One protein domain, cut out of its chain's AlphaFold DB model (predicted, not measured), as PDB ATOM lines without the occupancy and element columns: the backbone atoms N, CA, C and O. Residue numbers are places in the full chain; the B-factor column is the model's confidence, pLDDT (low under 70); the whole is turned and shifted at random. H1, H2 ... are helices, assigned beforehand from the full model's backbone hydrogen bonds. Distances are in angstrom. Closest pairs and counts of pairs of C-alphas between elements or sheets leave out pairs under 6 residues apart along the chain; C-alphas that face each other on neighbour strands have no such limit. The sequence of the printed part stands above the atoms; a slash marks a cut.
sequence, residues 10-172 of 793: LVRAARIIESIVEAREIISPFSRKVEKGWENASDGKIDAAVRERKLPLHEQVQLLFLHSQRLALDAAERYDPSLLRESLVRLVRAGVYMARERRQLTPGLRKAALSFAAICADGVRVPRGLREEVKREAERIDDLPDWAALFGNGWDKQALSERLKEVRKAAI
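What this domain is: This is residues 10 to 172 of the 793 residues of a protein of Streptomyces sp. SID5466 (UniProt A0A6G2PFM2). A compact bundle of five helices, H1, H4, H5, H6 and H9, which run nearly along one axis, with H4 and H5 side by side as a hairpin near its middle. The short helices H2 and H3 pack on the first half of H4, H7 packs on H6 at the far side of the bundle, and the four-residue H8 sits by H1 and H6. The printed part has 163 residues with nine named helices, H1 to H9 in order, and no named strand; the class is all helix. The radius of gyration of the C-alphas is 14.7 A, and the spans are 43 by 34 by 32 A.

Where its parts are: The longest helix is H4, residues 57 to 77, 30.5 A from C-alpha 57 at (-32.263, -115.159, -29.405) to C-alpha 77. H5 is residues 81 to 98, 26.3 A, and H1 is residues 10 to 27, 26.4 A, beginning at C-alpha 10 at (-37.703, -132.825, -53.623). H6 is residues 107 to 120, 20.1 A, and H9 is residues 157 to 170, 20.3 A, ending at C-alpha 170 at (-43.131, -131.378, -53.085). H2 is residues 32 to 38, H3 residues 43 to 51, H7 residues 128 to 139, 16.9 A, and H8 residues 148 to 151.

How they stand to each other: H4 and H5 touch as a hairpin at a shallow tilt of 14 degrees, opposite ways, with the C-alphas of Ser 68 and Ser 87 closest at 4.2 A. H1 touches H4, closest at the C-alphas of Ala 14 and Ala 72, 4.7 A. Residues 60 to 67 of H4 touch H3, its hairpin partner, closest at Gln 60 and Val 50, C-alphas 5.6 A apart. H2 touches residues 59 to 63 of H4 at a steep tilt of 51 degrees, with the C-alphas of Val 34 and Leu 63 closest at 6.4 A. H5 and H6 form a hairpin, with the C-alphas of Val 92 and Ala 117 closest at 4.3 A. H6 and H7 form another, at a shallow tilt of 32 degrees, only just short of steep, with the C-alphas of Lys 111 and Ala 138 closest at 5.2 A. Residues 10 to 17 of H1 touch H9, closest at the C-alphas of Ala 13 and Val 167, 4.6 A. H8 touches H1, closest at the C-alphas of Arg 24 and Phe 151, 5.0 A. H4 and H9 are apart. In H2 to H7 every O i to N i+4 pair is within hydrogen-bond range, in H1 13 of 14 and in H9 9 of 10; H8 is too short for such a pair.

The domain as a whole: The C-alphas farthest apart, of Arg 78 and Asp 142, are 43.4 A apart. The printed part has no cut and no long link. Its mean pLDDT is 85.7; residues 39, 102 to 104 and 123 are under 70.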
ATOM      1  N   LEU A  10     -38.339-132.965 -54.940       84.62
ATOM      2  CA  LEU A  10     -37.703-132.825 -53.623       84.62
ATOM      3  C   LEU A  10     -36.330-132.149 -53.707       84.62
ATOM      4  O   LEU A  10     -36.039-131.280 -52.889       84.62
ATOM      5  N   VAL A  11     -35.526-132.469 -54.726       87.00
ATOM      6  CA  VAL A  11     -34.220-131.831 -54.968       87.00
ATOM      7  C   VAL A  11     -34.402-130.344 -55.267       87.00
ATOM      8  O   VAL A  11     -33.731-129.490 -54.684       87.00
ATOM      9  N   ARG A  12     -35.380-130.009 -56.116       88.69
ATOM     10  CA  ARG A  12     -35.729-128.615 -56.418       88.69
ATOM     11  C   ARG A  12     -36.208-127.867 -55.176       88.69
ATOM     12  O   ARG A  12     -35.790-126.737 -54.935       88.69
ATOM     13  N   ALA A  13     -37.062-128.495 -54.371       90.25
ATOM     14  CA  ALA A  13     -37.554-127.905 -53.134       90.25
ATOM     15  C   ALA A  13     -36.434-127.675 -52.105       90.25
ATOM     16  O   ALA A  13     -36.426-126.633 -51.446       90.25
ATOM     17  N   ALA A  14     -35.475-128.598 -51.999       91.88
ATOM     18  CA  ALA A  14     -34.309-128.452 -51.133       91.88
ATOM     19  C   ALA A  14     -33.451-127.243 -51.529       91.88
ATOM     20  O   ALA A  14     -33.158-126.403 -50.678       91.88
ATOM     21  N   ARG A  15     -33.167-127.076 -52.827       92.75
ATOM     22  CA  ARG A  15     -32.446-125.902 -53.356       92.75
ATOM     23  C   ARG A  15     -33.160-124.582 -53.090       92.75
ATOM     24  O   ARG A  15     -32.527-123.561 -52.836       92.75
ATOM     25  N   ILE A  16     -34.492-124.576 -53.136       93.19
ATOM     26  CA  ILE A  16     -35.265-123.377 -52.797       93.19
ATOM     27  C   ILE A  16     -35.055-122.999 -51.327       93.19
ATOM     28  O   ILE A  16     -34.827-121.823 -51.039       93.19
ATOM     29  N   ILE A  17     -35.115-123.967 -50.408       94.12
ATOM     30  CA  ILE A  17     -34.878-123.723 -48.977       94.12
ATOM     31  C   ILE A  17     -33.445-123.249 -48.733       94.12
ATOM     32  O   ILE A  17     -33.252-122.271 -48.016       94.12
ATOM     33  N   GLU A  18     -32.466-123.877 -49.377       93.00
ATOM     34  CA  GLU A  18     -31.065-123.453 -49.355       93.00
ATOM     35  C   GLU A  18     -30.907-121.991 -49.793       93.00
ATOM     36  O   GLU A  18     -30.377-121.189 -49.030       93.00
ATOM     37  N   SER A  19     -31.518-121.585 -50.913       92.81
ATOM     38  CA  SER A  19     -31.455-120.189 -51.379       92.81
ATOM     39  C   SER A  19     -32.039-119.171 -50.386       92.81
ATOM     40  O   SER A  19     -31.586-118.028 -50.321       92.81
ATOM     41  N   ILE A  20     -33.056-119.561 -49.603       92.44
ATOM     42  CA  ILE A  20     -33.655-118.707 -48.561       92.44
ATOM     43  C   ILE A  20     -32.689-118.562 -47.377       92.44
ATOM     44  O   ILE A  20     -32.593-117.487 -46.782       92.44
ATOM     45  N   VAL A  21     -31.993-119.642 -47.023       91.94
ATOM     46  CA  VAL A  21     -31.038-119.676 -45.910       91.94
ATOM     47  C   VAL A  21     -29.777-118.889 -46.264       91.94
ATOM     48  O   VAL A  21     -29.385-118.028 -45.479       91.94
ATOM     49  N   GLU A  22     -29.234-119.062 -47.469       90.94
ATOM     50  CA  GLU A  22     -28.102-118.279 -47.988       90.94
ATOM     51  C   GLU A  22     -28.410-116.775 -48.011       90.94
ATOM     52  O   GLU A  22     -27.633-115.954 -47.523       90.94
ATOM     53  N   ALA A  23     -29.592-116.392 -48.511       90.56
ATOM     54  CA  ALA A  23     -30.030-114.996 -48.518       90.56
ATOM     55  C   ALA A  23     -30.086-114.399 -47.104       90.56
ATOM     56  O   ALA A  23     -29.776-113.223 -46.894       90.56
ATOM     57  N   ARG A  24     -30.465-115.211 -46.110       90.62
ATOM     58  CA  ARG A  24     -30.472-114.789 -44.710       90.62
ATOM     59  C   ARG A  24     -29.061-114.673 -44.138       90.62
ATOM     60  O   ARG A  24     -28.798-113.724 -43.398       90.62
ATOM     61  N   GLU A  25     -28.188-115.618 -44.454       87.50
ATOM     62  CA  GLU A  25     -26.801-115.656 -43.991       87.50
ATOM     63  C   GLU A  25     -26.000-114.448 -44.496       87.50
ATOM     64  O   GLU A  25     -25.266-113.839 -43.724       87.50
ATOM     65  N   ILE A  26     -26.230-114.007 -45.738       88.75
ATOM     66  CA  ILE A  26     -25.615-112.785 -46.291       88.75
ATOM     67  C   ILE A  26     -25.946-111.550 -45.436       88.75
ATOM     68  O   ILE A  26     -25.083-110.706 -45.193       88.75
ATOM     69  N   ILE A  27     -27.192-111.436 -44.968       88.62
ATOM     70  CA  ILE A  27     -27.644-110.316 -44.129       88.62
ATOM     71  C   ILE A  27     -27.171-110.464 -42.680       88.62
ATOM     72  O   ILE A  27     -26.893-109.476 -41.999       88.62
ATOM     73  N   SER A  28     -27.122-111.694 -42.176       85.38
ATOM     74  CA  SER A  28     -26.772-112.001 -40.793       85.38
ATOM     75  C   SER A  28     -25.919-113.269 -40.747       85.38
ATOM     76  O   SER A  28     -26.473-114.354 -40.533       85.38
ATOM     77  N   PRO A  29     -24.587-113.129 -40.906       86.06
ATOM     78  CA  PRO A  29     -23.675-114.263 -40.952       86.06
ATOM     79  C   PRO A  29     -23.802-115.139 -39.713       86.06
ATOM     80  O   PRO A  29     -23.915-114.634 -38.584       86.06
ATOM     81  N   PHE A  30     -23.803-116.453 -39.916       85.19
ATOM     82  CA  PHE A  30     -23.891-117.396 -38.814       85.19
ATOM     83  C   PHE A  30     -22.631-117.321 -37.953       85.19
ATOM     84  O   PHE A  30     -21.512-117.109 -38.418       85.19
ATOM     85  N   SER A  31     -22.807-117.409 -36.636       84.50
ATOM     86  CA  SER A  31     -21.643-117.415 -35.752       84.50
ATOM     87  C   SER A  31     -20.874-118.731 -35.912       84.50
ATOM     88  O   SER A  31     -21.476-119.804 -35.981       84.50
ATOM     89  N   ARG A  32     -19.534-118.684 -35.830       79.44
ATOM     90  CA  ARG A  32     -18.679-119.895 -35.842       79.44
ATOM     91  C   ARG A  32     -19.094-120.949 -34.807       79.44
ATOM     92  O   ARG A  32     -18.798-122.129 -34.969       79.44
ATOM     93  N   LYS A  33     -19.734-120.515 -33.714       77.25
ATOM     94  CA  LYS A  33     -20.261-121.370 -32.646       77.25
ATOM     95  C   LYS A  33     -21.521-122.126 -33.083       77.25
ATOM     96  O   LYS A  33     -21.682-123.279 -32.692       77.25
ATOM     97  N   VAL A  34     -22.394-121.495 -33.868       80.56
ATOM     98  CA  VAL A  34     -23.591-122.131 -34.437       80.56
ATOM     99  C   VAL A  34     -23.194-123.093 -35.555       80.56
ATOM    100  O   VAL A  34     -23.592-124.251 -35.492       80.56
ATOM    101  N   GLU A  35     -22.339-122.663 -36.486       76.75
ATOM    102  CA  GLU A  35     -21.851-123.494 -37.598       76.75
ATOM    103  C   GLU A  35     -21.159-124.766 -37.085       76.75
ATOM    104  O   GLU A  35     -21.689-125.863 -37.221       76.75
ATOM    105  N   LYS A  36     -20.026-124.635 -36.378       73.69
ATOM    106  CA  LYS A  36     -19.229-125.800 -35.945       73.69
ATOM    107  C   LYS A  36     -19.869-126.611 -34.823       73.69
ATOM    108  O   LYS A  36     -19.566-127.789 -34.658       73.69
ATOM    109  N   GLY A  37     -20.692-125.973 -33.992       74.69
ATOM    110  CA  GLY A  37     -21.291-126.619 -32.824       74.69
ATOM    111  C   GLY A  37     -22.469-127.530 -33.163       74.69
ATOM    112  O   GLY A  37     -22.777-128.425 -32.374       74.69
ATOM    113  N   TRP A  38     -23.128-127.306 -34.305       75.06
ATOM    114  CA  TRP A  38     -24.437-127.905 -34.593       75.06
ATOM    115  C   TRP A  38     -24.560-128.567 -35.965       75.06
ATOM    116  O   TRP A  38     -25.547-129.269 -36.177       75.06
ATOM    117  N   GLU A  39     -23.546-128.449 -36.825       67.25
ATOM    118  CA  GLU A  39     -23.439-129.161 -38.109       67.25
ATOM    119  C   GLU A  39     -23.775-130.661 -37.969       67.25
ATOM    120  O   GLU A  39     -24.625-131.185 -38.685       67.25
ATOM    121  N   ASN A  40     -23.232-131.316 -36.933       70.19
ATOM    122  CA  ASN A  40     -23.397-132.755 -36.670       70.19
ATOM    123  C   ASN A  40     -24.338-133.094 -35.492       70.19
ATOM    124  O   ASN A  40     -24.347-134.221 -34.990       70.19
ATOM    125  N   ALA A  41     -25.109-132.133 -34.974       79.12
ATOM    126  CA  ALA A  41     -25.992-132.370 -33.827       79.12
ATOM    127  C   ALA A  41     -27.305-133.059 -34.239       79.12
ATOM    128  O   ALA A  41     -27.908-132.697 -35.245       79.12
ATOM    129  N   SER A  42     -27.816-134.002 -33.438       80.25
ATOM    130  CA  SER A  42     -29.118-134.633 -33.716       80.25
ATOM    131  C   SER A  42     -30.281-133.634 -33.643       80.25
ATOM    132  O   SER A  42     -30.221-132.663 -32.884       80.25
ATOM    133  N   ASP A  43     -31.371-133.891 -34.377       78.19
ATOM    134  CA  ASP A  43     -32.559-133.017 -34.393       78.19
ATOM    135  C   ASP A  43     -33.105-132.747 -32.988       78.19
ATOM    136  O   ASP A  43     -33.416-131.609 -32.644       78.19
ATOM    137  N   GLY A  44     -33.124-133.773 -32.128       76.88
ATOM    138  CA  GLY A  44     -33.551-133.640 -30.734       76.88
ATOM    139  C   GLY A  44     -32.657-132.714 -29.899       76.88
ATOM    140  O   GLY A  44     -33.162-131.983 -29.048       76.88
ATOM    141  N   LYS A  45     -31.340-132.688 -30.156       80.88
ATOM    142  CA  LYS A  45     -30.418-131.754 -29.487       80.88
ATOM    143  C   LYS A  45     -30.645-130.318 -29.959       80.88
ATOM    144  O   LYS A  45     -30.633-129.409 -29.130       80.88
ATOM    145  N   ILE A  46     -30.880-130.119 -31.257       80.69
ATOM    146  CA  ILE A  46     -31.191-128.802 -31.834       80.69
ATOM    147  C   ILE A  46     -32.513-128.271 -31.264       80.69
ATOM    148  O   ILE A  46     -32.580-127.139 -30.783       80.69
ATOM    149  N   ASP A  47     -33.552-129.108 -31.231       80.12
ATOM    150  CA  ASP A  47     -34.860-128.748 -30.680       80.12
ATOM    151  C   ASP A  47     -34.799-128.379 -29.195       80.12
ATOM    152  O   ASP A  47     -35.413-127.393 -28.772       80.12
ATOM    153  N   ALA A  48     -34.039-129.142 -28.403       81.44
ATOM    154  CA  ALA A  48     -33.815-128.841 -26.994       81.44
ATOM    155  C   ALA A  48     -33.106-127.490 -26.816       81.44
ATOM    156  O   ALA A  48     -33.548-126.671 -26.013       81.44
ATOM    157  N   ALA A  49     -32.068-127.204 -27.610       81.94
ATOM    158  CA  ALA A  49     -31.324-125.947 -27.530       81.94
ATOM    159  C   ALA A  49     -32.193-124.713 -27.825       81.94
ATOM    160  O   ALA A  49     -32.104-123.709 -27.111       81.94
ATOM    161  N   VAL A  50     -33.072-124.804 -28.830       82.25
ATOM    162  CA  VAL A  50     -34.030-123.740 -29.174       82.25
ATOM    163  C   VAL A  50     -35.112-123.599 -28.094       82.25
ATOM    164  O   VAL A  50     -35.457-122.485 -27.701       82.25
ATOM    165  N   ARG A  51     -35.648-124.711 -27.572       80.12
ATOM    166  CA  ARG A  51     -36.752-124.699 -26.593       80.12
ATOM    167  C   ARG A  51     -36.320-124.242 -25.201       80.12
ATOM    168  O   ARG A  51     -37.051-123.495 -24.553       80.12
ATOM    169  N   GLU A  52     -35.156-124.688 -24.743       80.31
ATOM    170  CA  GLU A  52     -34.627-124.420 -23.398       80.31
ATOM    171  C   GLU A  52     -33.993-123.025 -23.274       80.31
ATOM    172  O   GLU A  52     -33.565-122.644 -22.189       80.31
ATOM    173  N   ARG A  53     -33.954-122.245 -24.368       71.69
ATOM    174  CA  ARG A  53     -33.389-120.883 -24.429       71.69
ATOM    175  C   ARG A  53     -31.936-120.796 -23.945       71.69
ATOM    176  O   ARG A  53     -31.519-119.775 -23.406       71.69
ATOM    177  N   LYS A  54     -31.157-121.860 -24.154       73.62
ATOM    178  CA  LYS A  54     -29.737-121.934 -23.761       73.62
ATOM    179  C   LYS A  54     -28.823-121.040 -24.607       73.62
ATOM    180  O   LYS A  54     -27.680-120.804 -24.227       73.62
ATOM    181  N   LEU A  55     -29.321-120.556 -25.745       80.69
ATOM    182  CA  LEU A  55     -28.619-119.663 -26.665       80.69
ATOM    183  C   LEU A  55     -29.280-118.272 -26.675       80.69
ATOM    184  O   LEU A  55     -30.490-118.182 -26.452       80.69
ATOM    185  N   PRO A  56     -28.541-117.187 -26.962       85.19
ATOM    186  CA  PRO A  56     -29.125-115.889 -27.298       85.19
ATOM    187  C   PRO A  56     -30.160-115.995 -28.428       85.19
ATOM    188  O   PRO A  56     -30.064-116.870 -29.287       85.19
ATOM    189  N   LEU A  57     -31.146-115.091 -28.452       85.12
ATOM    190  CA  LEU A  57     -32.263-115.159 -29.405       85.12
ATOM    191  C   LEU A  57     -31.792-115.142 -30.871       85.12
ATOM    192  O   LEU A  57     -32.288-115.934 -31.670       85.12
ATOM    193  N   HIS A  58     -30.789-114.325 -31.204       85.62
ATOM    194  CA  HIS A  58     -30.198-114.302 -32.543       85.62
ATOM    195  C   HIS A  58     -29.531-115.641 -32.927       85.62
ATOM    196  O   HIS A  58     -29.756-116.124 -34.033       85.62
ATOM    197  N   GLU A  59     -28.797-116.301 -32.018       87.00
ATOM    198  CA  GLU A  59     -28.206-117.634 -32.259       87.00
ATOM    199  C   GLU A  59     -29.297-118.711 -32.426       87.00
ATOM    200  O   GLU A  59     -29.150-119.611 -33.251       87.00
ATOM    201  N   GLN A  60     -30.424-118.611 -31.705       88.50
ATOM    202  CA  GLN A  60     -31.569-119.520 -31.891       88.50
ATOM    203  C   GLN A  60     -32.197-119.374 -33.282       88.50
ATOM    204  O   GLN A  60     -32.596-120.370 -33.885       88.50
ATOM    205  N   VAL A  61     -32.300-118.142 -33.790       89.44
ATOM    206  CA  VAL A  61     -32.805-117.873 -35.142       89.44
ATOM    207  C   VAL A  61     -31.861-118.461 -36.188       89.44
ATOM    208  O   VAL A  61     -32.331-119.176 -37.068       89.44
ATOM    209  N   GLN A  62     -30.551-118.214 -36.071       90.06
ATOM    210  CA  GLN A  62     -29.540-118.783 -36.975       90.06
ATOM    211  C   GLN A  62     -29.622-120.315 -37.007       90.06
ATOM    212  O   GLN A  62     -29.704-120.915 -38.076       90.06
ATOM    213  N   LEU A  63     -29.719-120.942 -35.832       89.75
ATOM    214  CA  LEU A  63     -29.838-122.393 -35.703       89.75
ATOM    215  C   LEU A  63     -31.117-122.953 -36.356       89.75
ATOM    216  O   LEU A  63     -31.078-124.035 -36.933       89.75
ATOM    217  N   LEU A  64     -32.244-122.234 -36.303       91.62
ATOM    218  CA  LEU A  64     -33.490-122.652 -36.961       91.62
ATOM    219  C   LEU A  64     -33.408-122.595 -38.495       91.62
ATOM    220  O   LEU A  64     -33.988-123.460 -39.151       91.62
ATOM    221  N   PHE A  65     -32.698-121.613 -39.063       93.00
ATOM    222  CA  PHE A  65     -32.443-121.552 -40.509       93.00
ATOM    223  C   PHE A  65     -31.510-122.684 -40.956       93.00
ATOM    224  O   PHE A  65     -31.848-123.407 -41.890       93.00
ATOM    225  N   LEU A  66     -30.414-122.914 -40.229       89.38
ATOM    226  CA  LEU A  66     -29.494-124.023 -40.499       89.38
ATOM    227  C   LEU A  66     -30.201-125.388 -40.409       89.38
ATOM    228  O   LEU A  66     -30.048-126.247 -41.274       89.38
ATOM    229  N   HIS A  67     -31.039-125.580 -39.385       90.88
ATOM    230  CA  HIS A  67     -31.811-126.816 -39.219       90.88
ATOM    231  C   HIS A  67     -32.831-127.019 -40.343       90.88
ATOM    232  O   HIS A  67     -33.025-128.143 -40.800       90.88
ATOM    233  N   SER A  68     -33.462-125.939 -40.814       93.50
ATOM    234  CA  SER A  68     -34.357-125.984 -41.973       93.50
ATOM    235  C   SER A  68     -33.629-126.449 -43.235       93.50
ATOM    236  O   SER A  68     -34.141-127.336 -43.920       93.50
ATOM    237  N   GLN A  69     -32.445-125.899 -43.521       93.12
ATOM    238  CA  GLN A  69     -31.636-126.303 -44.676       93.12
ATOM    239  C   GLN A  69     -31.298-127.790 -44.614       93.12
ATOM    240  O   GLN A  69     -31.579-128.520 -45.561       93.12
ATOM    241  N   ARG A  70     -30.791-128.260 -43.468       90.62
ATOM    242  CA  ARG A  70     -30.427-129.669 -43.290       90.62
ATOM    243  C   ARG A  70     -31.609-130.609 -43.513       90.62
ATOM    244  O   ARG A  70     -31.492-131.545 -44.289       90.62
ATOM    245  N   LEU A  71     -32.759-130.321 -42.900       91.38
ATOM    246  CA  LEU A  71     -33.970-131.129 -43.081       91.38
ATOM    247  C   LEU A  71     -34.445-131.154 -44.539       91.38
ATOM    248  O   LEU A  71     -35.008-132.151 -44.979       91.38
ATOM    249  N   ALA A  72     -34.242-130.070 -45.291       91.00
ATOM    250  CA  ALA A  72     -34.601-130.024 -46.703       91.00
ATOM    251  C   ALA A  72     -33.630-130.844 -47.574       91.00
ATOM    252  O   ALA A  72     -34.080-131.529 -48.489       91.00
ATOM    253  N   LEU A  73     -32.331-130.831 -47.259       90.38
ATOM    254  CA  LEU A  73     -31.331-131.682 -47.912       90.38
ATOM    255  C   LEU A  73     -31.561-133.166 -47.594       90.38
ATOM    256  O   LEU A  73     -31.632-133.974 -48.516       90.38
ATOM    257  N   ASP A  74     -31.793-133.512 -46.322       87.75
ATOM    258  CA  ASP A  74     -32.162-134.873 -45.907       87.75
ATOM    259  C   ASP A  74     -33.461-135.334 -46.598       87.75
ATOM    260  O   ASP A  74     -33.585-136.501 -46.967       87.75
ATOM    261  N   ALA A  75     -34.433-134.432 -46.806       87.31
ATOM    262  CA  ALA A  75     -35.662-134.744 -47.541       87.31
ATOM    263  C   ALA A  75     -35.383-135.146 -48.995       87.31
ATOM    264  O   ALA A  75     -36.038-136.053 -49.508       87.31
ATOM    265  N   ALA A  76     -34.429-134.479 -49.652       86.75
ATOM    266  CA  ALA A  76     -34.012-134.802 -51.011       86.75
ATOM    267  C   ALA A  76     -33.183-136.092 -51.070       86.75
ATOM    268  O   ALA A  76     -33.442-136.931 -51.923       86.75
ATOM    269  N   GLU A  77     -32.239-136.286 -50.146       83.75
ATOM    270  CA  GLU A  77     -31.372-137.472 -50.109       83.75
ATOM    271  C   GLU A  77     -32.152-138.751 -49.772       83.75
ATOM    272  O   GLU A  77     -31.948-139.800 -50.384       83.75
ATOM    273  N   ARG A  78     -33.074-138.671 -48.807       81.12
ATOM    274  CA  ARG A  78     -33.843-139.824 -48.310       81.12
ATOM    275  C   ARG A  78     -35.181-140.014 -49.011       81.12
ATOM    276  O   ARG A  78     -35.913-140.931 -48.645       81.12
ATOM    277  N   TYR A  79     -35.516-139.152 -49.973       78.56
ATOM    278  CA  TYR A  79     -36.835-139.104 -50.605       78.56
ATOM    279  C   TYR A  79     -37.962-139.109 -49.564       78.56
ATOM    280  O   TYR A  79     -38.859-139.953 -49.588       78.56
ATOM    281  N   ASP A  80     -37.891-138.183 -48.605       82.75
ATOM    282  CA  ASP A  80     -38.863-138.081 -47.517       82.75
ATOM    283  C   ASP A  80     -39.509-136.682 -47.460       82.75
ATOM    284  O   ASP A  80     -39.003-135.763 -46.804       82.75
ATOM    285  N   PRO A  81     -40.691-136.509 -48.084       85.69
ATOM    286  CA  PRO A  81     -41.487-135.284 -48.024       85.69
ATOM    287  C   PRO A  81     -41.860-134.847 -46.599       85.69
ATOM    288  O   PRO A  81     -42.228-133.687 -46.382       85.69
ATOM    289  N   SER A  82     -41.812-135.747 -45.608       85.06
ATOM    290  CA  SER A  82     -42.092-135.404 -44.213       85.06
ATOM    291  C   SER A  82     -41.033-134.482 -43.616       85.06
ATOM    292  O   SER A  82     -41.401-133.504 -42.959       85.06
ATOM    293  N   LEU A  83     -39.761-134.696 -43.953       88.06
ATOM    294  CA  LEU A  83     -38.644-133.857 -43.519       88.06
ATOM    295  C   LEU A  83     -38.739-132.449 -44.122       88.06
ATOM    296  O   LEU A  83     -38.480-131.454 -43.443       88.06
ATOM    297  N   LEU A  84     -39.256-132.332 -45.348       88.75
ATOM    298  CA  LEU A  84     -39.517-131.037 -45.982       88.75
ATOM    299  C   LEU A  84     -40.641-130.255 -45.273       88.75
ATOM    300  O   LEU A  84     -40.561-129.033 -45.123       88.75
ATOM    301  N   ARG A  85     -41.673-130.944 -44.762       89.31
ATOM    302  CA  ARG A  85     -42.699-130.309 -43.909       89.31
ATOM    303  C   ARG A  85     -42.101-129.822 -42.595       89.31
ATOM    304  O   ARG A  85     -42.438-128.723 -42.153       89.31
ATOM    305  N   GLU A  86     -41.230-130.611 -41.974       89.06
ATOM    306  CA  GLU A  86     -40.540-130.208 -40.747       89.06
ATOM    307  C   GLU A  86     -39.621-129.007 -40.978       89.06
ATOM    308  O   GLU A  86     -39.633-128.078 -40.168       89.06
ATOM    309  N   SER A  87     -38.918-128.963 -42.112       92.44
ATOM    310  CA  SER A  87     -38.108-127.820 -42.540       92.44
ATOM    311  C   SER A  87     -38.926-126.522 -42.559       92.44
ATOM    312  O   SER A  87     -38.561-125.540 -41.905       92.44
ATOM    313  N   LEU A  88     -40.110-126.532 -43.183       92.38
ATOM    314  CA  LEU A  88     -41.004-125.368 -43.193       92.38
ATOM    315  C   LEU A  88     -41.466-124.966 -41.782       92.38
ATOM    316  O   LEU A  88     -41.571-123.774 -41.484       92.38
ATOM    317  N   VAL A  89     -41.695-125.927 -40.876       91.44
ATOM    318  CA  VAL A  89     -42.005-125.624 -39.464       91.44
ATOM    319  C   VAL A  89     -40.845-124.888 -38.784       91.44
ATOM    320  O   VAL A  89     -41.099-123.986 -37.976       91.44
ATOM    321  N   ARG A  90     -39.583-125.215 -39.101       92.56
ATOM    322  CA  ARG A  90     -38.412-124.488 -38.573       92.56
ATOM    323  C   ARG A  90     -38.385-123.041 -39.052       92.56
ATOM    324  O   ARG A  90     -38.207-122.156 -38.216       92.56
ATOM    325  N   LEU A  91     -38.689-122.780 -40.325       93.44
ATOM    326  CA  LEU A  91     -38.780-121.413 -40.863       93.44
ATOM    327  C   LEU A  91     -39.917-120.597 -40.235       93.44
ATOM    328  O   LEU A  91     -39.727-119.423 -39.910       93.44
ATOM    329  N   VAL A  92     -41.075-121.218 -39.978       92.50
ATOM    330  CA  VAL A  92     -42.169-120.569 -39.231       92.50
ATOM    331  C   VAL A  92     -41.685-120.135 -37.849       92.50
ATOM    332  O   VAL A  92     -41.913-118.996 -37.439       92.50
ATOM    333  N   ARG A  93     -40.993-121.024 -37.124       91.06
ATOM    334  CA  ARG A  93     -40.433-120.697 -35.805       91.06
ATOM    335  C   ARG A  93     -39.381-119.594 -35.907       91.06
ATOM    336  O   ARG A  93     -39.411-118.696 -35.071       91.06
ATOM    337  N   ALA A  94     -38.521-119.623 -36.924       91.75
ATOM    338  CA  ALA A  94     -37.485-118.615 -37.131       91.75
ATOM    339  C   ALA A  94     -38.098-117.216 -37.282       91.75
ATOM    340  O   ALA A  94     -37.761-116.320 -36.511       91.75
ATOM    341  N   GLY A  95     -39.089-117.048 -38.167       91.56
ATOM    342  CA  GLY A  95     -39.765-115.757 -38.356       91.56
ATOM    343  C   GLY A  95     -40.499-115.262 -37.101       91.56
ATOM    344  O   GLY A  95     -40.434-114.079 -36.764       91.56
ATOM    345  N   VAL A  96     -41.127-116.166 -36.338       90.81
ATOM    346  CA  VAL A  96     -41.754-115.818 -35.048       90.81
ATOM    347  C   VAL A  96     -40.715-115.393 -34.008       90.81
ATOM    348  O   VAL A  96     -40.961-114.456 -33.249       90.81
ATOM    349  N   TYR A  97     -39.570-116.075 -33.938       90.00
ATOM    350  CA  TYR A  97     -38.524-115.792 -32.950       90.00
ATOM    351  C   TYR A  97     -37.829-114.471 -33.260       90.00
ATOM    352  O   TYR A  97     -37.645-113.671 -32.347       90.00
ATOM    353  N   MET A  98     -37.576-114.186 -34.538       89.44
ATOM    354  CA  MET A  98     -37.100-112.878 -34.991       89.44
ATOM    355  C   MET A  98     -38.044-111.766 -34.535       89.44
ATOM    356  O   MET A  98     -37.632-110.835 -33.856       89.44
ATOM    357  N   ALA A  99     -39.348-111.900 -34.785       88.06
ATOM    358  CA  ALA A  99     -40.325-110.868 -34.435       88.06
ATOM    359  C   ALA A  99     -40.482-110.592 -32.921       88.06
ATOM    360  O   ALA A  99     -41.145-109.617 -32.539       88.06
ATOM    361  N   ARG A 100     -39.906-111.436 -32.048       84.56
ATOM    362  CA  ARG A 100     -39.905-111.254 -30.586       84.56
ATOM    363  C   ARG A 100     -38.836-110.277 -30.098       84.56
ATOM    364  O   ARG A 100     -38.978-109.765 -28.988       84.56
ATOM    365  N   GLU A 101     -37.823-109.961 -30.900       76.88
ATOM    366  CA  GLU A 101     -36.714-109.080 -30.511       76.88
ATOM    367  C   GLU A 101     -37.087-107.587 -30.618       76.88
ATOM    368  O   GLU A 101     -36.511-106.803 -31.368       76.88
ATOM    369  N   ARG A 102     -38.101-107.168 -29.844       64.81
ATOM    370  CA  ARG A 102     -38.757-105.844 -29.947       64.81
ATOM    371  C   ARG A 102     -37.838-104.635 -29.736       64.81
ATOM    372  O   ARG A 102     -38.224-103.536 -30.102       64.81
ATOM    373  N   ARG A 103     -36.674-104.813 -29.101       61.12
ATOM    374  CA  ARG A 103     -35.753-103.715 -28.753       61.12
ATOM    375  C   ARG A 103     -34.709-103.416 -29.835       61.12
ATOM    376  O   ARG A 103     -34.034-102.404 -29.714       61.12
ATOM    377  N   GLN A 104     -34.562-104.277 -30.846       63.88
ATOM    378  CA  GLN A 104     -33.482-104.178 -31.842       63.88
ATOM    379  C   GLN A 104     -33.969-104.140 -33.298       63.88
ATOM    380  O   GLN A 104     -33.169-103.895 -34.193       63.88
ATOM    381  N   LEU A 105     -35.264-104.356 -33.554       79.12
ATOM    382  CA  LEU A 105     -35.815-104.418 -34.909       79.12
ATOM    383  C   LEU A 105     -36.641-103.179 -35.239       79.12
ATOM    384  O   LEU A 105     -37.478-102.750 -34.441       79.12
ATOM    385  N   THR A 106     -36.464-102.658 -36.453       88.00
ATOM    386  CA  THR A 106     -37.383-101.668 -37.015       88.00
ATOM    387  C   THR A 106     -38.780-102.289 -37.173       88.00
ATOM    388  O   THR A 106     -38.903-103.500 -37.409       88.00
ATOM    389  N   PRO A 107     -39.858-101.496 -37.059       87.81
ATOM    390  CA  PRO A 107     -41.215-101.990 -37.292       87.81
ATOM    391  C   PRO A 107     -41.382-102.696 -38.650       87.81
ATOM    392  O   PRO A 107     -41.981-103.771 -38.711       87.81
ATOM    393  N   GLY A 108     -40.770-102.157 -39.713       89.38
ATOM    394  CA  GLY A 108     -40.793-102.749 -41.054       89.38
ATOM    395  C   GLY A 108     -40.147-104.138 -41.120       89.38
ATOM    396  O   GLY A 108     -40.748-105.071 -41.658       89.38
ATOM    397  N   LEU A 109     -38.979-104.328 -40.497       89.94
ATOM    398  CA  LEU A 109     -38.308-105.634 -40.439       89.94
ATOM    399  C   LEU A 109     -39.101-106.641 -39.591       89.94
ATOM    400  O   LEU A 109     -39.222-107.818 -39.939       89.94
ATOM    401  N   ARG A 110     -39.726-106.175 -38.504       91.19
ATOM    402  CA  ARG A 110     -40.614-107.005 -37.677       91.19
ATOM    403  C   ARG A 110     -41.850-107.469 -38.455       91.19
ATOM    404  O   ARG A 110     -42.239-108.634 -38.334       91.19
ATOM    405  N   LYS A 111     -42.447-106.601 -39.278       92.81
ATOM    406  CA  LYS A 111     -43.564-106.961 -40.166       92.81
ATOM    407  C   LYS A 111     -43.135-107.938 -41.260       92.81
ATOM    408  O   LYS A 111     -43.883-108.877 -41.542       92.81
ATOM    409  N   ALA A 112     -41.940-107.776 -41.831       91.62
ATOM    410  CA  ALA A 112     -41.378-108.720 -42.798       91.62
ATOM    411  C   ALA A 112     -41.178-110.117 -42.182       91.62
ATOM    412  O   ALA A 112     -41.618-111.107 -42.763       91.62
ATOM    413  N   ALA A 113     -40.630-110.211 -40.966       92.38
ATOM    414  CA  ALA A 113     -40.419-111.486 -40.270       92.38
ATOM    415  C   ALA A 113     -41.733-112.234 -39.952       92.38
ATOM    416  O   ALA A 113     -41.833-113.445 -40.168       92.38
ATOM    417  N   LEU A 114     -42.771-111.523 -39.488       92.88
ATOM    418  CA  LEU A 114     -44.097-112.119 -39.258       92.88
ATOM    419  C   LEU A 114     -44.779-112.520 -40.571       92.88
ATOM    420  O   LEU A 114     -45.399-113.581 -40.648       92.88
ATOM    421  N   SER A 115     -44.629-111.707 -41.618       92.12
ATOM    422  CA  SER A 115     -45.152-112.020 -42.951       92.12
ATOM    423  C   SER A 115     -44.474-113.260 -43.539       92.12
ATOM    424  O   SER A 115     -45.158-114.129 -44.073       92.12
ATOM    425  N   PHE A 116     -43.156-113.403 -43.376       93.62
ATOM    426  CA  PHE A 116     -42.405-114.602 -43.754       93.62
ATOM    427  C   PHE A 116     -42.908-115.851 -43.020       93.62
ATOM    428  O   PHE A 116     -43.201-116.867 -43.655       93.62
ATOM    429  N   ALA A 117     -43.094-115.767 -41.698       92.56
ATOM    430  CA  ALA A 117     -43.650-116.866 -40.909       92.56
ATOM    431  C   ALA A 117     -45.067-117.246 -41.367       92.56
ATOM    432  O   ALA A 117     -45.393-118.430 -41.443       92.56
ATOM    433  N   ALA A 118     -45.905-116.263 -41.716       90.44
ATOM    434  CA  ALA A 118     -47.245-116.509 -42.242       90.44
ATOM    435  C   ALA A 118     -47.215-117.226 -43.603       90.44
ATOM    436  O   ALA A 118     -48.023-118.130 -43.818       90.44
ATOM    437  N   ILE A 119     -46.283-116.858 -44.492       90.69
ATOM    438  CA  ILE A 119     -46.086-117.534 -45.782       90.69
ATOM    439  C   ILE A 119     -45.598-118.967 -45.543       90.69
ATOM    440  O   ILE A 119     -46.156-119.896 -46.112       90.69
ATOM    441  N   CYS A 120     -44.627-119.206 -44.666       89.94
ATOM    442  CA  CYS A 120     -44.151-120.570 -44.393       89.94
ATOM    443  C   CYS A 120     -45.217-121.455 -43.713       89.94
ATOM    444  O   CYS A 120     -45.238-122.666 -43.912       89.94
ATOM    445  N   ALA A 121     -46.121-120.864 -42.922       86.56
ATOM    446  CA  ALA A 121     -47.161-121.592 -42.191       86.56
ATOM    447  C   ALA A 121     -48.338-122.039 -43.069       86.56
ATOM    448  O   ALA A 121     -49.186-122.822 -42.618       86.56
ATOM    449  N   ASP A 122     -48.436-121.510 -44.283       79.88
ATOM    450  CA  ASP A 122     -49.470-121.849 -45.245       79.88
ATOM    451  C   ASP A 122     -49.193-123.248 -45.828       79.88
ATOM    452  O   ASP A 122     -48.099-123.527 -46.307       79.88
ATOM    453  N   GLY A 123     -50.147-124.174 -45.708       66.62
ATOM    454  CA  GLY A 123     -49.982-125.571 -46.149       66.62
ATOM    455  C   GLY A 123     -49.211-126.519 -45.209       66.62
ATOM    456  O   GLY A 123     -49.089-127.698 -45.527       66.62
ATOM    457  N   VAL A 124     -48.743-126.064 -44.038       78.31
ATOM    458  CA  VAL A 124     -47.981-126.889 -43.067       78.31
ATOM    459  C   VAL A 124     -48.760-127.079 -41.762       78.31
ATOM    460  O   VAL A 124     -49.560-126.225 -41.373       78.31
ATOM    461  N   ARG A 125     -48.561-128.199 -41.055       74.88
ATOM    462  CA  ARG A 125     -49.297-128.538 -39.821       74.88
ATOM    463  C   ARG A 125     -48.813-127.707 -38.618       74.88
ATOM    464  O   ARG A 125     -48.043-128.175 -37.789       74.88
ATOM    465  N   VAL A 126     -49.293-126.467 -38.520       79.06
ATOM    466  CA  VAL A 126     -49.062-125.529 -37.402       79.06
ATOM    467  C   VAL A 126     -50.387-125.298 -36.649       79.06
ATOM    468  O   VAL A 126     -51.432-125.252 -37.306       79.06
ATOM    469  N   PRO A 127     -50.408-125.149 -35.303       80.94
ATOM    470  CA  PRO A 127     -51.638-124.870 -34.558       80.94
ATOM    471  C   PRO A 127     -52.398-123.661 -35.118       80.94
ATOM    472  O   PRO A 127     -51.813-122.594 -35.318       80.94
ATOM    473  N   ARG A 128     -53.712-123.812 -35.340       77.19
ATOM    474  CA  ARG A 128     -54.565-122.778 -35.959       77.19
ATOM    475  C   ARG A 128     -54.472-121.428 -35.239       77.19
ATOM    476  O   ARG A 128     -54.323-120.410 -35.904       77.19
ATOM    477  N   GLY A 129     -54.457-121.441 -33.903       80.25
ATOM    478  CA  GLY A 129     -54.307-120.230 -33.089       80.25
ATOM    479  C   GLY A 129     -52.995-119.481 -33.342       80.25
ATOM    480  O   GLY A 129     -53.017-118.266 -33.486       80.25
ATOM    481  N   LEU A 130     -51.872-120.194 -33.501       79.50
ATOM    482  CA  LEU A 130     -50.577-119.574 -33.811       79.50
ATOM    483  C   LEU A 130     -50.574-118.959 -35.219       79.50
ATOM    484  O   LEU A 130     -50.048-117.869 -35.418       79.50
ATOM    485  N   ARG A 131     -51.184-119.632 -36.203       81.38
ATOM    486  CA  ARG A 131     -51.286-119.120 -37.579       81.38
ATOM    487  C   ARG A 131     -52.116-117.834 -37.647       81.38
ATOM    488  O   ARG A 131     -51.724-116.894 -38.335       81.38
ATOM    489  N   GLU A 132     -53.256-117.800 -36.960       83.56
ATOM    490  CA  GLU A 132     -54.127-116.618 -36.886       83.56
ATOM    491  C   GLU A 132     -53.454-115.476 -36.107       83.56
ATOM    492  O   GLU A 132     -53.516-114.322 -36.527       83.56
ATOM    493  N   GLU A 133     -52.733-115.794 -35.028       85.69
ATOM    494  CA  GLU A 133     -51.982-114.817 -34.237       85.69
ATOM    495  C   GLU A 133     -50.850-114.157 -35.035       85.69
ATOM    496  O   GLU A 133     -50.745-112.934 -35.021       85.69
ATOM    497  N   VAL A 134     -50.046-114.929 -35.774       87.62
ATOM    498  CA  VAL A 134     -48.949-114.387 -36.599       87.62
ATOM    499  C   VAL A 134     -49.474-113.435 -37.675       87.62
ATOM    500  O   VAL A 134     -48.902-112.362 -37.862       87.62
ATOM    501  N   LYS A 135     -50.580-113.789 -38.349       86.44
ATOM    502  CA  LYS A 135     -51.220-112.912 -39.346       86.44
ATOM    503  C   LYS A 135     -51.725-111.618 -38.711       86.44
ATOM    504  O   LYS A 135     -51.380-110.536 -39.174       86.44
ATOM    505  N   ARG A 136     -52.454-111.733 -37.601       89.69
ATOM    506  CA  ARG A 136     -52.999-110.587 -36.866       89.69
ATOM    507  C   ARG A 136     -51.906-109.646 -36.356       89.69
ATOM    508  O   ARG A 136     -52.061-108.435 -36.433       89.69
ATOM    509  N   GLU A 137     -50.805-110.176 -35.821       87.81
ATOM    510  CA  GLU A 137     -49.684-109.350 -35.349       87.81
ATOM    511  C   GLU A 137     -48.937-108.665 -36.501       87.81
ATOM    512  O   GLU A 137     -48.456-107.551 -36.318       87.81
ATOM    513  N   ALA A 138     -48.856-109.291 -37.681       87.38
ATOM    514  CA  ALA A 138     -48.283-108.657 -38.870       87.38
ATOM    515  C   ALA A 138     -49.154-107.491 -39.370       87.38
ATOM    516  O   ALA A 138     -48.628-106.450 -39.760       87.38
ATOM    517  N   GLU A 139     -50.478-107.657 -39.338       88.44
ATOM    518  CA  GLU A 139     -51.455-106.643 -39.763       88.44
ATOM    519  C   GLU A 139     -51.519-105.436 -38.819       88.44
ATOM    520  O   GLU A 139     -51.828-104.340 -39.265       88.44
ATOM    521  N   ARG A 140     -51.180-105.610 -37.535       88.50
ATOM    522  CA  ARG A 140     -51.138-104.526 -36.534       88.50
ATOM    523  C   ARG A 140     -49.970-103.550 -36.686       88.50
ATOM    524  O   ARG A 140     -49.935-102.554 -35.971       88.50
ATOM    525  N   ILE A 141     -48.972-103.868 -37.507       87.69
ATOM    526  CA  ILE A 141     -47.816-102.994 -37.726       87.69
ATOM    527  C   ILE A 141     -48.110-102.134 -38.956       87.69
ATOM    528  O   ILE A 141     -48.221-102.677 -40.055       87.69
ATOM    529  N   ASP A 142     -48.211-100.816 -38.785       84.62
ATOM    530  CA  ASP A 142     -48.619 -99.893 -39.859       84.62
ATOM    531  C   ASP A 142     -47.535 -99.661 -40.933       84.62
ATOM    532  O   ASP A 142     -47.851 -99.282 -42.057       84.62
ATOM    533  N   ASP A 143     -46.269 -99.979 -40.648       89.81
ATOM    534  CA  ASP A 143     -45.158 -99.839 -41.600       89.81
ATOM    535  C   ASP A 143     -45.217-100.818 -42.785       89.81
ATOM    536  O   ASP A 143     -45.878-101.858 -42.742       89.81
ATOM    537  N   LEU A 144     -44.488-100.523 -43.864       88.44
ATOM    538  CA  LEU A 144     -44.284-101.479 -44.957       88.44
ATOM    539  C   LEU A 144     -43.293-102.583 -44.536       88.44
ATOM    540  O   LEU A 144     -42.338-102.304 -43.809       88.44
ATOM    541  N   PRO A 145     -43.498-103.845 -44.964       89.56
ATOM    542  CA  PRO A 145     -42.566-104.925 -44.656       89.56
ATOM    543  C   PRO A 145     -41.218-104.696 -45.354       89.56
ATOM    544  O   PRO A 145     -41.149-104.639 -46.581       89.56
ATOM    545  N   ASP A 146     -40.151-104.613 -44.562       92.00
ATOM    546  CA  ASP A 146     -38.780-104.426 -45.041       92.00
ATOM    547  C   ASP A 146     -38.135-105.778 -45.387       92.00
ATOM    548  O   ASP A 146     -37.448-106.408 -44.579       92.00
ATOM    549  N   TRP A 147     -38.435-106.269 -46.590       90.69
ATOM    550  CA  TRP A 147     -37.897-107.537 -47.095       90.69
ATOM    551  C   TRP A 147     -36.398-107.464 -47.404       90.69
ATOM    552  O   TRP A 147     -35.695-108.459 -47.221       90.69
ATOM    553  N   ALA A 148     -35.901-106.289 -47.800       87.69
ATOM    554  CA  ALA A 148     -34.490-106.071 -48.097       87.69
ATOM    555  C   ALA A 148     -33.630-106.214 -46.834       87.69
ATOM    556  O   ALA A 148     -32.592-106.871 -46.868       87.69
ATOM    557  N   ALA A 149     -34.096-105.705 -45.690       86.81
ATOM    558  CA  ALA A 149     -33.433-105.935 -44.408       86.81
ATOM    559  C   ALA A 149     -33.556-107.383 -43.895       86.81
ATOM    560  O   ALA A 149     -32.835-107.768 -42.972       86.81
ATOM    561  N   LEU A 150     -34.463-108.195 -44.452       88.25
ATOM    562  CA  LEU A 150     -34.657-109.586 -44.036       88.25
ATOM    563  C   LEU A 150     -33.794-110.574 -44.840       88.25
ATOM    564  O   LEU A 150     -33.144-111.425 -44.227       88.25
ATOM    565  N   PHE A 151     -33.783-110.439 -46.172       90.19
ATOM    566  CA  PHE A 151     -33.146-111.369 -47.123       90.19
ATOM    567  C   PHE A 151     -32.292-110.683 -48.213       90.19
ATOM    568  O   PHE A 151     -31.751-111.357 -49.085       90.19
ATOM    569  N   GLY A 152     -32.156-109.354 -48.197       86.94
ATOM    570  CA  GLY A 152     -31.412-108.600 -49.210       86.94
ATOM    571  C   GLY A 152     -32.231-108.199 -50.440       86.94
ATOM    572  O   GLY A 152     -33.415-108.511 -50.577       86.94
ATOM    573  N   ASN A 153     -31.588-107.457 -51.343       80.75
ATOM    574  CA  ASN A 153     -32.223-106.931 -52.553       80.75
ATOM    575  C   ASN A 153     -32.629-108.071 -53.503       80.75
ATOM    576  O   ASN A 153     -31.821-108.946 -53.804       80.75
ATOM    577  N   GLY A 154     -33.870-108.039 -54.001       78.31
ATOM    578  CA  GLY A 154     -34.423-109.063 -54.901       78.31
ATOM    579  C   GLY A 154     -35.369-110.070 -54.236       78.31
ATOM    580  O   GLY A 154     -35.949-110.902 -54.932       78.31
ATOM    581  N   TRP A 155     -35.573-109.972 -52.919       84.31
ATOM    582  CA  TRP A 155     -36.586-110.736 -52.194       84.31
ATOM    583  C   TRP A 155     -37.775-109.854 -51.821       84.31
ATOM    584  O   TRP A 155     -37.621-108.811 -51.190       84.31
ATOM    585  N   ASP A 156     -38.975-110.297 -52.181       89.00
ATOM    586  CA  ASP A 156     -40.236-109.688 -51.769       89.00
ATOM    587  C   ASP A 156     -41.282-110.765 -51.438       89.00
ATOM    588  O   ASP A 156     -41.040-111.976 -51.539       89.00
ATOM    589  N   LYS A 157     -42.476-110.323 -51.029       87.25
ATOM    590  CA  LYS A 157     -43.590-111.212 -50.680       87.25
ATOM    591  C   LYS A 157     -43.975-112.157 -51.827       87.25
ATOM    592  O   LYS A 157     -44.327-113.306 -51.561       87.25
ATOM    593  N   GLN A 158     -43.959-111.680 -53.070       88.19
ATOM    594  CA  GLN A 158     -44.405-112.446 -54.231       88.19
ATOM    595  C   GLN A 158     -43.365-113.503 -54.611       88.19
ATOM    596  O   GLN A 158     -43.718-114.672 -54.761       88.19
ATOM    597  N   ALA A 159     -42.087-113.124 -54.659       87.56
ATOM    598  CA  ALA A 159     -40.968-114.020 -54.923       87.56
ATOM    599  C   ALA A 159     -40.885-115.156 -53.889       87.56
ATOM    600  O   ALA A 159     -40.755-116.323 -54.263       87.56
ATOM    601  N   LEU A 160     -41.031-114.840 -52.595       88.56
ATOM    602  CA  LEU A 160     -41.077-115.845 -51.523       88.56
ATOM    603  C   LEU A 160     -42.286-116.771 -51.650       88.56
ATOM    604  O   LEU A 160     -42.155-117.980 -51.464       88.56
ATOM    605  N   SER A 161     -43.462-116.219 -51.957       88.56
ATOM    606  CA  SER A 161     -44.688-117.007 -52.070       88.56
ATOM    607  C   SER A 161     -44.633-117.998 -53.233       88.56
ATOM    608  O   SER A 161     -45.050-119.139 -53.054       88.56
ATOM    609  N   GLU A 162     -44.115-117.597 -54.397       88.12
ATOM    610  CA  GLU A 162     -43.984-118.496 -55.554       88.12
ATOM    611  C   GLU A 162     -42.956-119.603 -55.298       88.12
ATOM    612  O   GLU A 162     -43.260-120.780 -55.486       88.12
ATOM    613  N   ARG A 163     -41.779-119.263 -54.759       89.75
ATOM    614  CA  ARG A 163     -40.752-120.262 -54.420       89.75
ATOM    615  C   ARG A 163     -41.251-121.263 -53.372       89.75
ATOM    616  O   ARG A 163     -41.131-122.473 -53.551       89.75
ATOM    617  N   LEU A 164     -41.886-120.791 -52.298       90.19
ATOM    618  CA  LEU A 164     -42.412-121.672 -51.248       90.19
ATOM    619  C   LEU A 164     -43.628-122.494 -51.700       90.19
ATOM    620  O   LEU A 164     -43.896-123.541 -51.114       90.19
ATOM    621  N   LYS A 165     -44.352-122.077 -52.744       88.75
ATOM    622  CA  LYS A 165     -45.437-122.873 -53.339       88.75
ATOM    623  C   LYS A 165     -44.908-124.173 -53.948       88.75
ATOM    624  O   LYS A 165     -45.537-125.214 -53.759       88.75
ATOM    625  N   GLU A 166     -43.752-124.135 -54.609       85.94
ATOM    626  CA  GLU A 166     -43.092-125.342 -55.127       85.94
ATOM    627  C   GLU A 166     -42.648-126.272 -53.993       85.94
ATOM    628  O   GLU A 166     -42.938-127.468 -54.033       85.94
ATOM    629  N   VAL A 167     -42.057-125.717 -52.930       88.62
ATOM    630  CA  VAL A 167     -41.656-126.493 -51.743       88.62
ATOM    631  C   VAL A 167     -42.857-127.198 -51.110       88.62
ATOM    632  O   VAL A 167     -42.793-128.384 -50.794       88.62
ATOM    633  N   ARG A 168     -43.990-126.502 -50.957       88.00
ATOM    634  CA  ARG A 168     -45.220-127.103 -50.415       88.00
ATOM    635  C   ARG A 168     -45.771-128.204 -51.310       88.00
ATOM    636  O   ARG A 168     -46.272-129.193 -50.786       88.00
ATOM    637  N   LYS A 169     -45.699-128.034 -52.633       85.19
ATOM    638  CA  LYS A 169     -46.145-129.055 -53.588       85.19
ATOM    639  C   LYS A 169     -45.342-130.344 -53.397       85.19
ATOM    640  O   LYS A 169     -45.946-131.391 -53.189       85.19
ATOM    641  N   ALA A 170     -44.014-130.240 -53.346       83.75
ATOM    642  CA  ALA A 170     -43.131-131.378 -53.085       83.75
ATOM    643  C   ALA A 170     -43.354-131.989 -51.686       83.75
ATOM    644  O   ALA A 170     -43.333-133.201 -51.519       83.75
ATOM    645  N   ALA A 171     -43.663-131.167 -50.678       80.75
ATOM    646  CA  ALA A 171     -43.931-131.619 -49.311       80.75
ATOM    647  C   ALA A 171     -45.272-132.372 -49.135       80.75
ATOM    648  O   ALA A 171     -45.527-132.916 -48.056       80.75
ATOM    649  N   ILE A 172     -46.153-132.377 -50.144       73.88
ATOM    650  CA  ILE A 172     -47.460-133.064 -50.131       73.88
ATOM    651  C   ILE A 172     -47.435-134.358 -50.958       73.88
ATOM    652  O   ILE A 172     -48.260-135.242 -50.712       73.88
TER     653      ILE A 172